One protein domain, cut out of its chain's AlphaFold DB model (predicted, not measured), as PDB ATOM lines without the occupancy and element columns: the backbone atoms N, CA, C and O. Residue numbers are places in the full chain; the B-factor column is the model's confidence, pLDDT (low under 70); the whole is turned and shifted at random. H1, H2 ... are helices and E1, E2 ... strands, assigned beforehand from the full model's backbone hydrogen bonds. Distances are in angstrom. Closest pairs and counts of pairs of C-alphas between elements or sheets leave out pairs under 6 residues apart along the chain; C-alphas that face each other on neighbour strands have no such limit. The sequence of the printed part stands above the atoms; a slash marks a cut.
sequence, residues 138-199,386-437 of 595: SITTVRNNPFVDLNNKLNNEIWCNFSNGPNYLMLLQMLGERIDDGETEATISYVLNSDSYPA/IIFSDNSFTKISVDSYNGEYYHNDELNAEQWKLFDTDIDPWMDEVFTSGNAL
ATOM      1  N   SER A 138     230.148 219.648 248.219       95.62
ATOM      2  CA  SER A 138     229.419 220.862 248.610       95.62
ATOM      3  C   SER A 138     229.456 221.921 247.516       95.62
ATOM      4  O   SER A 138     230.401 221.996 246.723       95.62
ATOM      5  N   ILE A 139     228.406 222.739 247.445       96.56
ATOM      6  CA  ILE A 139     228.356 223.874 246.522       96.56
ATOM      7  C   ILE A 139     229.302 224.964 247.019       96.56
ATOM      8  O   ILE A 139     229.228 225.402 248.163       96.56
ATOM      9  N   THR A 140     230.192 225.419 246.140       94.25
ATOM     10  CA  THR A 140     231.190 226.454 246.447       94.25
ATOM     11  C   THR A 140     230.814 227.809 245.868       94.25
ATOM     12  O   THR A 140     231.231 228.849 246.373       94.25
ATOM     13  N   THR A 141     230.054 227.834 244.774       94.94
ATOM     14  CA  THR A 141     229.606 229.077 244.142       94.94
ATOM     15  C   THR A 141     228.295 228.842 243.420       94.94
ATOM     16  O   THR A 141     228.191 227.903 242.633       94.94
ATOM     17  N   VAL A 142     227.336 229.740 243.628       96.62
ATOM     18  CA  VAL A 142     226.061 229.780 242.909       96.62
ATOM     19  C   VAL A 142     226.092 230.950 241.927       96.62
ATOM     20  O   VAL A 142     226.367 232.083 242.313       96.62
ATOM     21  N   ARG A 143     225.827 230.686 240.645       95.44
ATOM     22  CA  ARG A 143     225.706 231.713 239.600       95.44
ATOM     23  C   ARG A 143     224.244 232.089 239.406       95.44
ATOM     24  O   ARG A 143     223.560 231.526 238.549       95.44
ATOM     25  N   ASN A 144     223.769 233.001 240.245       94.19
ATOM     26  CA  ASN A 144     222.381 233.455 240.275       94.19
ATOM     27  C   ASN A 144     222.219 234.961 240.027       94.19
ATOM     28  O   ASN A 144     221.170 235.520 240.335       94.19
ATOM     29  N   ASN A 145     223.215 235.646 239.457       94.38
ATOM     30  CA  ASN A 145     223.062 237.066 239.150       94.38
ATOM     31  C   ASN A 145     222.355 237.227 237.792       94.38
ATOM     32  O   ASN A 145     222.976 236.994 236.753       94.38
ATOM     33  N   PRO A 146     221.095 237.704 237.743       92.06
ATOM     34  CA  PRO A 146     220.316 237.735 236.506       92.06
ATOM     35  C   PRO A 146     220.863 238.706 235.447       92.06
ATOM     36  O   PRO A 146     220.475 238.615 234.283       92.06
ATOM     37  N   PHE A 147     221.734 239.645 235.832       91.62
ATOM     38  CA  PHE A 147     222.351 240.612 234.922       91.62
ATOM     39  C   PHE A 147     223.683 240.120 234.346       91.62
ATOM     40  O   PHE A 147     224.076 240.563 233.269       91.62
ATOM     41  N   VAL A 148     224.368 239.215 235.051       94.19
ATOM     42  CA  VAL A 148     225.640 238.618 234.615       94.19
ATOM     43  C   VAL A 148     225.380 237.297 233.890       94.19
ATOM     44  O   VAL A 148     225.885 237.076 232.792       94.19
ATOM     45  N   ASP A 149     224.512 236.457 234.450       93.62
ATOM     46  CA  ASP A 149     224.214 235.102 233.988       93.62
ATOM     47  C   ASP A 149     222.971 235.058 233.080       93.62
ATOM     48  O   ASP A 149     222.107 234.186 233.194       93.62
ATOM     49  N   LEU A 150     222.867 236.008 232.142       92.94
ATOM     50  CA  LEU A 150     221.675 236.180 231.299       92.94
ATOM     51  C   LEU A 150     221.315 234.914 230.505       92.94
ATOM     52  O   LEU A 150     220.143 234.563 230.398       92.94
ATOM     53  N   ASN A 151     222.311 234.212 229.960       91.69
ATOM     54  CA  ASN A 151     222.073 232.977 229.204       91.69
ATOM     55  C   ASN A 151     221.518 231.863 230.096       91.69
ATOM     56  O   ASN A 151     220.635 231.126 229.663       91.69
ATOM     57  N   ASN A 152     221.999 231.763 231.335       94.19
ATOM     58  CA  ASN A 152     221.524 230.768 232.291       94.19
ATOM     59  C   ASN A 152     220.059 231.056 232.640       94.19
ATOM     60  O   ASN A 152     219.218 230.163 232.563       94.19
ATOM     61  N   LYS A 153     219.720 232.334 232.859       94.19
ATOM     62  CA  LYS A 153     218.337 232.773 233.086       94.19
ATOM     63  C   LYS A 153     217.417 232.503 231.902       94.19
ATOM     64  O   LYS A 153     216.316 232.000 232.087       94.19
ATOM     65  N   LEU A 154     217.863 232.779 230.676       92.75
ATOM     66  CA  LEU A 154     217.090 232.464 229.466       92.75
ATOM     67  C   LEU A 154     216.846 230.956 229.301       92.75
ATOM     68  O   LEU A 154     215.826 230.559 228.736       92.75
ATOM     69  N   ASN A 155     217.757 230.127 229.812       92.06
ATOM     70  CA  ASN A 155     217.638 228.672 229.808       92.06
ATOM     71  C   ASN A 155     216.889 228.104 231.026       92.06
ATOM     72  O   ASN A 155     216.590 226.913 231.016       92.06
ATOM     73  N   ASN A 156     216.495 228.936 231.999       94.88
ATOM     74  CA  ASN A 156     215.859 228.534 233.261       94.88
ATOM     75  C   ASN A 156     216.776 227.658 234.140       94.88
ATOM     76  O   ASN A 156     216.370 226.620 234.665       94.88
ATOM     77  N   GLU A 157     218.049 228.044 234.246       95.69
ATOM     78  CA  GLU A 157     219.105 227.239 234.861       95.69
ATOM     79  C   GLU A 157     219.914 228.022 235.889       95.69
ATOM     80  O   GLU A 157     220.312 229.159 235.645       95.69
ATOM     81  N   ILE A 158     220.244 227.362 236.997       97.69
ATOM     82  CA  ILE A 158     221.167 227.856 238.017       97.69
ATOM     83  C   ILE A 158     222.421 226.995 237.977       97.69
ATOM     84  O   ILE A 158     222.362 225.776 238.144       97.69
ATOM     85  N   TRP A 159     223.556 227.632 237.708       97.06
ATOM     86  CA  TRP A 159     224.837 226.947 237.568       97.06
ATOM     87  C   TRP A 159     225.597 227.039 238.882       97.06
ATOM     88  O   TRP A 159     225.883 228.139 239.359       97.06
ATOM     89  N   CYS A 160     225.955 225.891 239.440       97.00
ATOM     90  CA  CYS A 160     226.653 225.808 240.709       97.00
ATOM     91  C   CYS A 160     227.980 225.074 240.545       97.00
ATOM     92  O   CYS A 160     228.021 223.932 240.087       97.00
ATOM     93  N   ASN A 161     229.073 225.716 240.945       95.75
ATOM     94  CA  ASN A 161     230.347 225.024 241.099       95.75
ATOM     95  C   ASN A 161     230.321 224.224 242.401       95.75
ATOM     96  O   ASN A 161     229.722 224.663 243.387       95.75
ATOM     97  N   PHE A 162     230.993 223.078 242.417       94.62
ATOM     98  CA  PHE A 162     231.040 222.218 243.593       94.62
ATOM     99  C   PHE A 162     232.462 221.725 243.867       94.62
ATOM    100  O   PHE A 162     233.291 221.644 242.961       94.62
ATOM    101  N   SER A 163     232.746 221.425 245.131       94.69
ATOM    102  CA  SER A 163     233.936 220.680 245.544       94.69
ATOM    103  C   SER A 163     233.576 219.221 245.761       94.69
ATOM    104  O   SER A 163     232.526 218.934 246.331       94.69
ATOM    105  N   ASN A 164     234.449 218.310 245.341       95.50
ATOM    106  CA  ASN A 164     234.179 216.874 245.384       95.50
ATOM    107  C   ASN A 164     234.112 216.335 246.818       95.50
ATOM    108  O   ASN A 164     235.052 216.522 247.593       95.50
ATOM    109  N   GLY A 165     233.051 215.593 247.125       94.69
ATOM    110  CA  GLY A 165     233.015 214.645 248.238       94.69
ATOM    111  C   GLY A 165     233.449 213.245 247.782       94.69
ATOM    112  O   GLY A 165     233.746 213.046 246.602       94.69
ATOM    113  N   PRO A 166     233.484 212.247 248.676       93.19
ATOM    114  CA  PRO A 166     233.848 210.870 248.335       93.19
ATOM    115  C   PRO A 166     232.948 210.210 247.276       93.19
ATOM    116  O   PRO A 166     233.425 209.359 246.532       93.19
ATOM    117  N   ASN A 167     231.672 210.603 247.184       93.12
ATOM    118  CA  ASN A 167     230.666 209.994 246.303       93.12
ATOM    119  C   ASN A 167     230.295 210.877 245.100       93.12
ATOM    120  O   ASN A 167     229.209 210.746 244.534       93.12
ATOM    121  N   TYR A 168     231.169 211.806 244.703       93.75
ATOM    122  CA  TYR A 168     230.883 212.758 243.625       93.75
ATOM    123  C   TYR A 168     230.591 212.090 242.265       93.75
ATOM    124  O   TYR A 168     229.859 212.647 241.446       93.75
ATOM    125  N   LEU A 169     231.116 210.882 242.021       92.06
ATOM    126  CA  LEU A 169     230.866 210.114 240.796       92.06
ATOM    127  C   LEU A 169     229.397 209.689 240.646       92.06
ATOM    128  O   LEU A 169     228.923 209.544 239.515       92.06
ATOM    129  N   MET A 170     228.640 209.620 241.747       91.31
ATOM    130  CA  MET A 170     227.200 209.354 241.719       91.31
ATOM    131  C   MET A 170     226.436 210.388 240.873       91.31
ATOM    132  O   MET A 170     225.419 210.047 240.265       91.31
ATOM    133  N   LEU A 171     226.951 211.620 240.731       93.50
ATOM    134  CA  LEU A 171     226.376 212.661 239.864       93.50
ATOM    135  C   LEU A 171     226.145 212.179 238.424       93.50
ATOM    136  O   LEU A 171     225.196 212.620 237.774       93.50
ATOM    137  N   LEU A 172     226.958 211.232 237.940       91.62
ATOM    138  CA  LEU A 172     226.841 210.650 236.600       91.62
ATOM    139  C   LEU A 172     225.540 209.864 236.378       91.62
ATOM    140  O   LEU A 172     225.153 209.614 235.234       91.62
ATOM    141  N   GLN A 173     224.842 209.503 237.454       87.94
ATOM    142  CA  GLN A 173     223.573 208.783 237.400       87.94
ATOM    143  C   GLN A 173     222.367 209.625 237.839       87.94
ATOM    144  O   GLN A 173     221.233 209.197 237.644       87.94
ATOM    145  N   MET A 174     222.592 210.840 238.343       90.88
ATOM    146  CA  MET A 174     221.581 211.659 239.021       90.88
ATOM    147  C   MET A 174     220.904 212.714 238.134       90.88
ATOM    148  O   MET A 174     220.286 213.650 238.636       90.88
ATOM    149  N   LEU A 175     220.982 212.605 236.806       91.31
ATOM    150  CA  LEU A 175     220.222 213.513 235.939       91.31
ATOM    151  C   LEU A 175     218.715 213.336 236.162       91.31
ATOM    152  O   LEU A 175     218.183 212.238 236.010       91.31
ATOM    153  N   GLY A 176     218.020 214.423 236.490       91.31
ATOM    154  CA  GLY A 176     216.610 214.415 236.878       91.31
ATOM    155  C   GLY A 176     216.349 214.046 238.342       91.31
ATOM    156  O   GLY A 176     215.198 214.113 238.769       91.31
ATOM    157  N   GLU A 177     217.381 213.704 239.119       92.88
ATOM    158  CA  GLU A 177     217.259 213.489 240.562       92.88
ATOM    159  C   GLU A 177     217.266 214.801 241.340       92.88
ATOM    160  O   GLU A 177     217.785 215.823 240.879       92.88
ATOM    161  N   ARG A 178     216.722 214.747 242.560       94.19
ATOM    162  CA  ARG A 178     216.818 215.840 243.530       94.19
ATOM    163  C   ARG A 178     217.934 215.579 244.530       94.19
ATOM    164  O   ARG A 178     218.090 214.451 245.009       94.19
ATOM    165  N   ILE A 179     218.689 216.631 244.816       95.75
ATOM    166  CA  ILE A 179     219.716 216.658 245.856       95.75
ATOM    167  C   ILE A 179     219.468 217.821 246.802       95.75
ATOM    168  O   ILE A 179     218.961 218.866 246.381       95.75
ATOM    169  N   ASP A 180     219.857 217.633 248.057       94.88
ATOM    170  CA  ASP A 180     219.746 218.633 249.108       94.88
ATOM    171  C   ASP A 180     221.036 218.765 249.910       94.88
ATOM    172  O   ASP A 180     221.831 217.831 249.996       94.88
ATOM    173  N   ASP A 181     221.218 219.939 250.509       94.94
ATOM    174  CA  ASP A 181     222.256 220.238 251.500       94.94
ATOM    175  C   ASP A 181     221.679 220.270 252.935       94.94
ATOM    176  O   ASP A 181     222.243 220.863 253.853       94.94
ATOM    177  N   GLY A 182     220.512 219.659 253.150       91.81
ATOM    178  CA  GLY A 182     219.769 219.718 254.409       91.81
ATOM    179  C   GLY A 182     218.888 220.958 254.605       91.81
ATOM    180  O   GLY A 182     218.039 220.921 255.494       91.81
ATOM    181  N   GLU A 183     219.022 222.005 253.783       93.75
ATOM    182  CA  GLU A 183     218.123 223.170 253.786       93.75
ATOM    183  C   GLU A 183     217.495 223.392 252.407       93.75
ATOM    184  O   GLU A 183     216.275 223.432 252.277       93.75
ATOM    185  N   THR A 184     218.321 223.533 251.374       97.00
ATOM    186  CA  THR A 184     217.927 223.761 249.984       97.00
ATOM    187  C   THR A 184     217.925 222.446 249.217       97.00
ATOM    188  O   THR A 184     218.881 221.681 249.283       97.00
ATOM    189  N   GLU A 185     216.883 222.218 248.423       96.56
ATOM    190  CA  GLU A 185     216.748 221.054 247.551       96.56
ATOM    191  C   GLU A 185     216.424 221.490 246.116       96.56
ATOM    192  O   GLU A 185     215.534 222.312 245.892       96.56
ATOM    193  N   ALA A 186     217.102 220.908 245.123       97.31
ATOM    194  CA  ALA A 186     216.860 221.208 243.711       97.31
ATOM    195  C   ALA A 186     217.092 219.992 242.803       97.31
ATOM    196  O   ALA A 186     217.731 219.013 243.182       97.31
ATOM    197  N   THR A 187     216.545 220.046 241.584       96.88
ATOM    198  CA  THR A 187     216.645 218.962 240.592       96.88
ATOM    199  C   THR A 187     217.803 219.198 239.634       96.88
ATOM    200  O   THR A 187     217.886 220.259 239.006       96.88
ATOM    201  N   ILE A 188     218.671 218.200 239.487       96.75
ATOM    202  CA  ILE A 188     219.813 218.252 238.574       96.75
ATOM    203  C   ILE A 188     219.306 218.121 237.138       96.75
ATOM    204  O   ILE A 188     218.654 217.143 236.774       96.75
ATOM    205  N   SER A 189     219.636 219.097 236.301       94.75
ATOM    206  CA  SER A 189     219.328 219.084 234.867       94.75
ATOM    207  C   SER A 189     220.518 218.619 234.027       94.75
ATOM    208  O   SER A 189     220.338 217.841 233.091       94.75
ATOM    209  N   TYR A 190     221.732 219.053 234.382       95.75
ATOM    210  CA  TYR A 190     222.986 218.695 233.719       95.75
ATOM    211  C   TYR A 190     224.145 218.677 234.716       95.75
ATOM    212  O   TYR A 190     224.125 219.372 235.731       95.75
ATOM    213  N   VAL A 191     225.182 217.914 234.378       97.00
ATOM    214  CA  VAL A 191     226.475 217.910 235.070       97.00
ATOM    215  C   VAL A 191     227.547 218.175 234.022       97.00
ATOM    216  O   VAL A 191     227.556 217.531 232.969       97.00
ATOM    217  N   LEU A 192     228.413 219.144 234.292       96.94
ATOM    218  CA  LEU A 192     229.541 219.510 233.446       96.94
ATOM    219  C   LEU A 192     230.851 219.121 234.130       96.94
ATOM    220  O   LEU A 192     230.949 219.183 235.353       96.94
ATOM    221  N   ASN A 193     231.852 218.758 233.335       95.38
ATOM    222  CA  ASN A 193     233.215 218.533 233.805       95.38
ATOM    223  C   ASN A 193     233.955 219.863 234.052       95.38
ATOM    224  O   ASN A 193     233.407 220.951 233.848       95.38
ATOM    225  N   SER A 194     235.215 219.782 234.483       94.00
ATOM    226  CA  SER A 194     236.074 220.946 234.743       94.00
ATOM    227  C   SER A 194     236.286 221.852 233.518       94.00
ATOM    228  O   SER A 194     236.439 223.063 233.671       94.00
ATOM    229  N   ASP A 195     236.207 221.301 232.303       91.88
ATOM    230  CA  ASP A 195     236.288 222.047 231.039       91.88
ATOM    231  C   ASP A 195     234.951 222.692 230.625       91.88
ATOM    232  O   ASP A 195     234.844 223.291 229.553       91.88
ATOM    233  N   SER A 196     233.918 222.598 231.472       92.94
ATOM    234  CA  SER A 196     232.548 223.057 231.199       92.94
ATOM    235  C   SER A 196     231.859 222.340 230.026       92.94
ATOM    236  O   SER A 196     230.893 222.857 229.461       92.94
ATOM    237  N   TYR A 197     232.313 221.136 229.668       94.69
ATOM    238  CA  TYR A 197     231.609 220.256 228.736       94.69
ATOM    239  C   TYR A 197     230.691 219.287 229.485       94.69
ATOM    240  O   TYR A 197     230.949 218.976 230.647       94.69
ATOM    241  N   PRO A 198     229.623 218.773 228.845       96.25
ATOM    242  CA  PRO A 198     228.753 217.787 229.471       96.25
ATOM    243  C   PRO A 198     229.543 216.565 229.929       96.25
ATOM    244  O   PRO A 198     230.258 215.954 229.134       96.25
ATOM    245  N   ALA A 199     229.364 216.200 231.197       96.31
ATOM    246  CA  ALA A 199     229.944 214.995 231.771       96.31
ATOM    247  C   ALA A 199     229.121 213.739 231.455       96.31
ATOM    248  O   ALA A 199     229.576 212.628 231.702       96.31
ATOM    249  N   ILE A 386     227.449 221.675 238.504       97.62
ATOM    250  CA  ILE A 386     226.106 221.101 238.565       97.62
ATOM    251  C   ILE A 386     225.126 222.176 238.100       97.62
ATOM    252  O   ILE A 386     225.183 223.319 238.555       97.62
ATOM    253  N   ILE A 387     224.231 221.827 237.183       97.56
ATOM    254  CA  ILE A 387     223.207 222.740 236.677       97.56
ATOM    255  C   ILE A 387     221.850 222.291 237.200       97.56
ATOM    256  O   ILE A 387     221.377 221.198 236.875       97.56
ATOM    257  N   PHE A 388     221.191 223.164 237.949       97.75
ATOM    258  CA  PHE A 388     219.844 222.957 238.466       97.75
ATOM    259  C   PHE A 388     218.806 223.675 237.611       97.75
ATOM    260  O   PHE A 388     219.076 224.745 237.068       97.75
ATOM    261  N   SER A 389     217.603 223.112 237.524       95.94
ATOM    262  CA  SER A 389     216.457 223.818 236.938       95.94
ATOM    263  C   SER A 389     215.956 224.880 237.918       95.94
ATOM    264  O   SER A 389     215.719 224.562 239.086       95.94
ATOM    265  N   ASP A 390     215.774 226.126 237.480       95.06
ATOM    266  CA  ASP A 390     215.402 227.233 238.377       95.06
ATOM    267  C   ASP A 390     214.019 227.046 239.032       95.06
ATOM    268  O   ASP A 390     213.824 227.348 240.203       95.06
ATOM    269  N   ASN A 391     213.089 226.408 238.329       93.44
ATOM    270  CA  ASN A 391     211.742 226.061 238.785       93.44
ATOM    271  C   ASN A 391     211.681 224.766 239.622       93.44
ATOM    272  O   ASN A 391     210.646 224.088 239.669       93.44
ATOM    273  N   SER A 392     212.808 224.363 240.205       95.94
ATOM    274  CA  SER A 392     212.918 223.138 240.998       95.94
ATOM    275  C   SER A 392     213.355 223.358 242.443       95.94
ATOM    276  O   SER A 392     213.335 222.396 243.213       95.94
ATOM    277  N   PHE A 393     213.733 224.581 242.807       97.06
ATOM    278  CA  PHE A 393     214.244 224.895 244.134       97.06
ATOM    279  C   PHE A 393     213.134 224.858 245.181       97.06
ATOM    280  O   PHE A 393     212.039 225.373 244.973       97.06
ATOM    281  N   THR A 394     213.431 224.229 246.311       96.62
ATOM    282  CA  THR A 394     212.584 224.200 247.503       96.62
ATOM    283  C   THR A 394     213.462 224.332 248.738       96.62
ATOM    284  O   THR A 394     214.646 223.989 248.687       96.62
ATOM    285  N   LYS A 395     212.892 224.785 249.855       96.06
ATOM    286  CA  LYS A 395     213.590 224.812 251.144       96.06
ATOM    287  C   LYS A 395     212.839 224.048 252.215       96.06
ATOM    288  O   LYS A 395     211.610 224.038 252.231       96.06
ATOM    289  N   ILE A 396     213.578 223.446 253.135       93.81
ATOM    290  CA  ILE A 396     213.031 222.833 254.338       93.81
ATOM    291  C   ILE A 396     213.595 223.520 255.579       93.81
ATOM    292  O   ILE A 396     214.775 223.843 255.655       93.81
ATOM    293  N   SER A 397     212.729 223.770 256.551       92.31
ATOM    294  CA  SER A 397     213.078 224.392 257.830       92.31
ATOM    295  C   SER A 397     212.213 223.806 258.944       92.31
ATOM    296  O   SER A 397     211.274 223.059 258.674       92.31
ATOM    297  N   VAL A 398     212.523 224.109 260.203       91.69
ATOM    298  CA  VAL A 398     211.653 223.740 261.330       91.69
ATOM    299  C   VAL A 398     210.381 224.587 261.273       91.69
ATOM    300  O   VAL A 398     210.460 225.809 261.138       91.69
ATOM    301  N   ASP A 399     209.212 223.952 261.390       91.12
ATOM    302  CA  ASP A 399     207.928 224.656 261.418       91.12
ATOM    303  C   ASP A 399     207.763 225.378 262.759       91.12
ATOM    304  O   ASP A 399     207.320 224.820 263.763       91.12
ATOM    305  N   SER A 400     208.184 226.639 262.771       88.62
ATOM    306  CA  SER A 400     208.157 227.524 263.929       88.62
ATOM    307  C   SER A 400     207.449 228.828 263.579       88.62
ATOM    308  O   SER A 400     207.468 229.288 262.435       88.62
ATOM    309  N   TYR A 401     206.809 229.435 264.571       84.00
ATOM    310  CA  TYR A 401     206.166 230.736 264.443       84.00
ATOM    311  C   TYR A 401     206.959 231.743 265.271       84.00
ATOM    312  O   TYR A 401     207.148 231.550 266.466       84.00
ATOM    313  N   ASN A 402     207.472 232.802 264.637       81.50
ATOM    314  CA  ASN A 402     208.389 233.766 265.268       81.50
ATOM    315  C   ASN A 402     209.622 233.118 265.938       81.50
ATOM    316  O   ASN A 402     210.134 233.634 266.928       81.50
ATOM    317  N   GLY A 403     210.102 231.991 265.402       80.75
ATOM    318  CA  GLY A 403     211.232 231.240 265.959       80.75
ATOM    319  C   GLY A 403     210.874 230.325 267.133       80.75
ATOM    320  O   GLY A 403     211.738 229.593 267.609       80.75
ATOM    321  N   GLU A 404     209.613 230.312 267.574       83.81
ATOM    322  CA  GLU A 404     209.123 229.397 268.602       83.81
ATOM    323  C   GLU A 404     208.428 228.193 267.962       83.81
ATOM    324  O   GLU A 404     207.547 228.318 267.103       83.81
ATOM    325  N   TYR A 405     208.840 226.998 268.377       87.31
ATOM    326  CA  TYR A 405     208.186 225.758 267.987       87.31
ATOM    327  C   TYR A 405     206.828 225.646 268.690       87.31
ATOM    328  O   TYR A 405     206.764 225.722 269.915       87.31
ATOM    329  N   TYR A 406     205.749 225.493 267.920       85.62
ATOM    330  CA  TYR A 406     204.372 225.601 268.427       85.62
ATOM    331  C   TYR A 406     203.575 224.294 268.358       85.62
ATOM    332  O   TYR A 406     202.417 224.262 268.782       85.62
ATOM    333  N   HIS A 407     204.159 223.224 267.815       85.25
ATOM    334  CA  HIS A 407     203.500 221.922 267.760       85.25
ATOM    335  C   HIS A 407     203.591 221.222 269.113       85.25
ATOM    336  O   HIS A 407     204.613 221.273 269.797       85.25
ATOM    337  N   ASN A 408     202.486 220.598 269.514       80.62
ATOM    338  CA  ASN A 408     202.400 219.863 270.768       80.62
ATOM    339  C   ASN A 408     202.748 218.396 270.518       80.62
ATOM    340  O   ASN A 408     201.861 217.572 270.295       80.62
ATOM    341  N   ASP A 409     204.041 218.113 270.518       79.69
ATOM    342  CA  ASP A 409     204.574 216.794 270.214       79.69
ATOM    343  C   ASP A 409     204.677 215.904 271.455       79.69
ATOM    344  O   ASP A 409     204.911 216.366 272.575       79.69
ATOM    345  N   GLU A 410     204.564 214.593 271.245       75.81
ATOM    346  CA  GLU A 410     204.926 213.610 272.261       75.81
ATOM    347  C   GLU A 410     206.446 213.610 272.518       75.81
ATOM    348  O   GLU A 410     207.255 214.039 271.691       75.81
ATOM    349  N   LEU A 411     206.859 213.108 273.685       65.69
ATOM    350  CA  LEU A 411     208.271 213.038 274.060       65.69
ATOM    351  C   LEU A 411     209.051 212.173 273.043       65.69
ATOM    352  O   LEU A 411     208.788 210.979 272.926       65.69
ATOM    353  N   ASN A 412     210.047 212.764 272.371       65.38
ATOM    354  CA  ASN A 412     210.859 212.168 271.292       65.38
ATOM    355  C   ASN A 412     210.178 212.023 269.915       65.38
ATOM    356  O   ASN A 412     210.706 211.296 269.072       65.38
ATOM    357  N   ALA A 413     209.052 212.693 269.652       72.38
ATOM    358  CA  ALA A 413     208.513 212.736 268.293       72.38
ATOM    359  C   ALA A 413     209.405 213.579 267.359       72.38
ATOM    360  O   ALA A 413     210.097 214.506 267.792       72.38
ATOM    361  N   GLU A 414     209.402 213.246 266.066       78.38
ATOM    362  CA  GLU A 414     210.088 214.054 265.056       78.38
ATOM    363  C   GLU A 414     209.451 215.444 264.957       78.38
ATOM    364  O   GLU A 414     208.235 215.563 264.814       78.38
ATOM    365  N   GLN A 415     210.287 216.487 264.984       86.75
ATOM    366  CA  GLN A 415     209.824 217.864 264.845       86.75
ATOM    367  C   GLN A 415     209.178 218.100 263.481       86.75
ATOM    368  O   GLN A 415     209.728 217.723 262.440       86.75
ATOM    369  N   TRP A 416     208.063 218.823 263.493       91.44
ATOM    370  CA  TRP A 416     207.396 219.295 262.294       91.44
ATOM    371  C   TRP A 416     208.311 220.185 261.461       91.44
ATOM    372  O   TRP A 416     208.974 221.105 261.956       91.44
ATOM    373  N   LYS A 417     208.307 219.927 260.156       93.50
ATOM    374  CA  LYS A 417     209.095 220.670 259.174       93.50
ATOM    375  C   LYS A 417     208.188 221.510 258.295       93.50
ATOM    376  O   LYS A 417     207.134 221.051 257.858       93.50
ATOM    377  N   LEU A 418     208.627 222.720 257.983       93.75
ATOM    378  CA  LEU A 418     208.023 223.590 256.990       93.75
ATOM    379  C   LEU A 418     208.768 223.426 255.664       93.75
ATOM    380  O   LEU A 418     209.985 223.590 255.600       93.75
ATOM    381  N   PHE A 419     208.024 223.115 254.609       94.56
ATOM    382  CA  PHE A 419     208.531 222.912 253.259       94.56
ATOM    383  C   PHE A 419     208.061 224.051 252.351       94.56
ATOM    384  O   PHE A 419     206.869 224.154 252.047       94.56
ATOM    385  N   ASP A 420     208.988 224.911 251.945       94.94
ATOM    386  CA  ASP A 420     208.752 226.061 251.078       94.94
ATOM    387  C   ASP A 420     208.976 225.684 249.609       94.94
ATOM    388  O   ASP A 420     210.045 225.196 249.232       94.94
ATOM    389  N   THR A 421     207.949 225.891 248.786       93.00
ATOM    390  CA  THR A 421     207.970 225.608 247.346       93.00
ATOM    391  C   THR A 421     208.197 226.836 246.482       93.00
ATOM    392  O   THR A 421     208.408 226.682 245.281       93.00
ATOM    393  N   ASP A 422     208.137 228.031 247.066       91.75
ATOM    394  CA  ASP A 422     208.111 229.296 246.335       91.75
ATOM    395  C   ASP A 422     209.471 229.992 246.424       91.75
ATOM    396  O   ASP A 422     209.568 231.155 246.810       91.75
ATOM    397  N   ILE A 423     210.525 229.246 246.091       94.81
ATOM    398  CA  ILE A 423     211.905 229.734 246.087       94.81
ATOM    399  C   ILE A 423     212.248 230.243 244.688       94.81
ATOM    400  O   ILE A 423     212.215 229.478 243.722       94.81
ATOM    401  N   ASP A 424     212.610 231.521 244.580       94.69
ATOM    402  CA  ASP A 424     213.196 232.100 243.373       94.69
ATOM    403  C   ASP A 424     214.722 232.132 243.529       94.69
ATOM    404  O   ASP A 424     215.260 233.056 244.137       94.69
ATOM    405  N   PRO A 425     215.468 231.171 242.956       95.69
ATOM    406  CA  PRO A 425     216.914 231.095 243.157       95.69
ATOM    407  C   PRO A 425     217.685 232.282 242.554       95.69
ATOM    408  O   PRO A 425     218.874 232.428 242.837       95.69
ATOM    409  N   TRP A 426     217.047 233.128 241.732       95.88
ATOM    410  CA  TRP A 426     217.634 234.369 241.204       95.88
ATOM    411  C   TRP A 426     217.624 235.525 242.207       95.88
ATOM    412  O   TRP A 426     218.285 236.539 241.970       95.88
ATOM    413  N   MET A 427     216.844 235.402 243.279       93.19
ATOM    414  CA  MET A 427     216.625 236.444 244.283       93.19
ATOM    415  C   MET A 427     216.918 235.939 245.696       93.19
ATOM    416  O   MET A 427     217.471 236.681 246.505       93.19
ATOM    417  N   ASP A 428     216.570 234.686 245.971       93.69
ATOM    418  CA  ASP A 428     216.729 234.034 247.260       93.69
ATOM    419  C   ASP A 428     218.108 233.381 247.396       93.69
ATOM    420  O   ASP A 428     218.702 232.876 246.439       93.69
ATOM    421  N   GLU A 429     218.614 233.352 248.628       92.12
ATOM    422  CA  GLU A 429     219.826 232.610 248.961       92.12
ATOM    423  C   GLU A 429     219.555 231.106 248.905       92.12
ATOM    424  O   GLU A 429     218.669 230.597 249.592       92.12
ATOM    425  N   VAL A 430     220.338 230.381 248.112       95.94
ATOM    426  CA  VAL A 430     220.214 228.933 247.908       95.94
ATOM    427  C   VAL A 430     221.573 228.268 248.089       95.94
ATOM    428  O   VAL A 430     222.595 228.847 247.723       95.94
ATOM    429  N   PHE A 431     221.585 227.054 248.644       95.12
ATOM    430  CA  PHE A 431     222.805 226.278 248.904       95.12
ATOM    431  C   PHE A 431     223.869 227.018 249.740       95.12
ATOM    432  O   PHE A 431     225.066 226.940 249.464       95.12
ATOM    433  N   THR A 432     223.436 227.757 250.762       91.38
ATOM    434  CA  THR A 432     224.309 228.537 251.656       91.38
ATOM    435  C   THR A 432     224.677 227.805 252.948       91.38
ATOM    436  O   THR A 432     225.497 228.311 253.712       91.38
ATOM    437  N   SER A 433     224.130 226.607 253.190       87.81
ATOM    438  CA  SER A 433     224.367 225.854 254.432       87.81
ATOM    439  C   SER A 433     225.818 225.375 254.593       87.81
ATOM    440  O   SER A 433     226.276 225.146 255.711       87.81
ATOM    441  N   GLY A 434     226.543 225.203 253.480       84.69
ATOM    442  CA  GLY A 434     227.894 224.631 253.447       84.69
ATOM    443  C   GLY A 434     227.948 223.118 253.690       84.69
ATOM    444  O   GLY A 434     229.037 222.543 253.699       84.69
ATOM    445  N   ASN A 435     226.798 222.467 253.870       93.06
ATOM    446  CA  ASN A 435     226.717 221.029 254.083       93.06
ATOM    447  C   ASN A 435     227.033 220.245 252.802       93.06
ATOM    448  O   ASN A 435     226.929 220.746 251.678       93.06
ATOM    449  N   ALA A 436     227.382 218.974 252.993       94.69
ATOM    450  CA  ALA A 436     227.482 218.018 251.906       94.69
ATOM    451  C   ALA A 436     226.116 217.794 251.240       94.69
ATOM    452  O   ALA A 436     225.095 217.608 251.908       94.69
ATOM    453  N   LEU A 437     226.132 217.769 249.915       96.06
ATOM    454  CA  LEU A 437     225.028 217.383 249.064       96.06
ATOM    455  C   LEU A 437     224.784 215.884 249.182       96.06
ATOM    456  O   LEU A 437     225.706 215.067 249.085       96.06
TER     457      LEU A 437
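AT A GLANCE: This is residues 138 to 199 and 386 to 437 of the 595 residues of an uncharacterized protein of Phycisphaerae bacterium (UniProt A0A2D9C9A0). A strongly twisted sheet of seven strands, branched at E4, makes the body, with short helices H1 and H2 packed on it at separate places, and the hairpin of E6 and E7 reaches away as a long arm. The arm runs on into the loop of residues 399 to 416, of which 409 to 414 stick out, while residues 421 to 437 fold back to the body. The printed part has 114 residues with two named helices and seven named strands, in the order E1 H1 E2 H2 E3 E4 E5 E6 E7; neighbour strands are antiparallel, and the class is mixed, with 51 residues, under half, in named elements. It is only just loose, close to compact, with a radius of gyration of the C-alphas of 16.1 A, and spans 52 by 34 by 21 A.

HOW THE PARTS SIT: E4, residues 184 to 192, bends by 78 degrees at residue 189. On one side of it lies E3, residues 178 to 180, in a hairpin with N 179 and O 186 3.0 A apart; on the other side lie E5, residues 386 to 389, with N 189 and O 387 2.8 A apart, and E6, residues 394 to 398, with N 185 and O 394 2.9 A apart. E7, residues 417 to 420, forms a hairpin with E6, N 418 and O 397 being 2.8 A apart. E2, residues 157 to 164, has E5 on one side, N 160 and O 386 2.8 A apart, and E1, residues 138 to 143, on the other, N 140 and O 161 2.9 A apart. H1, residues 150 to 155, is on the sheet at a height of 6.9 A, only just over E2 with 3 C-alphas; the closest C-alphas are those of Asn 152 and Ile 158, 6.4 A. H2, residues 168 to 173, is on the sheet at a height of 8.9 A; its closest C-alpha pair with E4 is Leu 171 and Val 191, 7.1 A. In H1 every O i to N i+4 pair is within hydrogen-bond range; in H2 0 of 2 are, but 3 of 3 O i to N i+3 pairs.

IN THESE COORDINATES: E1 begins at C-alpha 138 (229.419, 220.862, 248.610), and E7 ends at C-alpha 420 (208.752, 226.061, 251.078). E2 is 21.1 A long and E4 20.7 A.

THE WHOLE: The C-alphas of Asp 195 and Glu 410, the two farthest apart, are 52.5 A from each other. Residues 200 to 385 are not printed, and C-alphas 199 and 386 are 9.9 A apart across the cut. The link from E6 to E7 is long, 18 residues. Mean pLDDT of the printed part is 92.2; residues 411 to 412 are under 70.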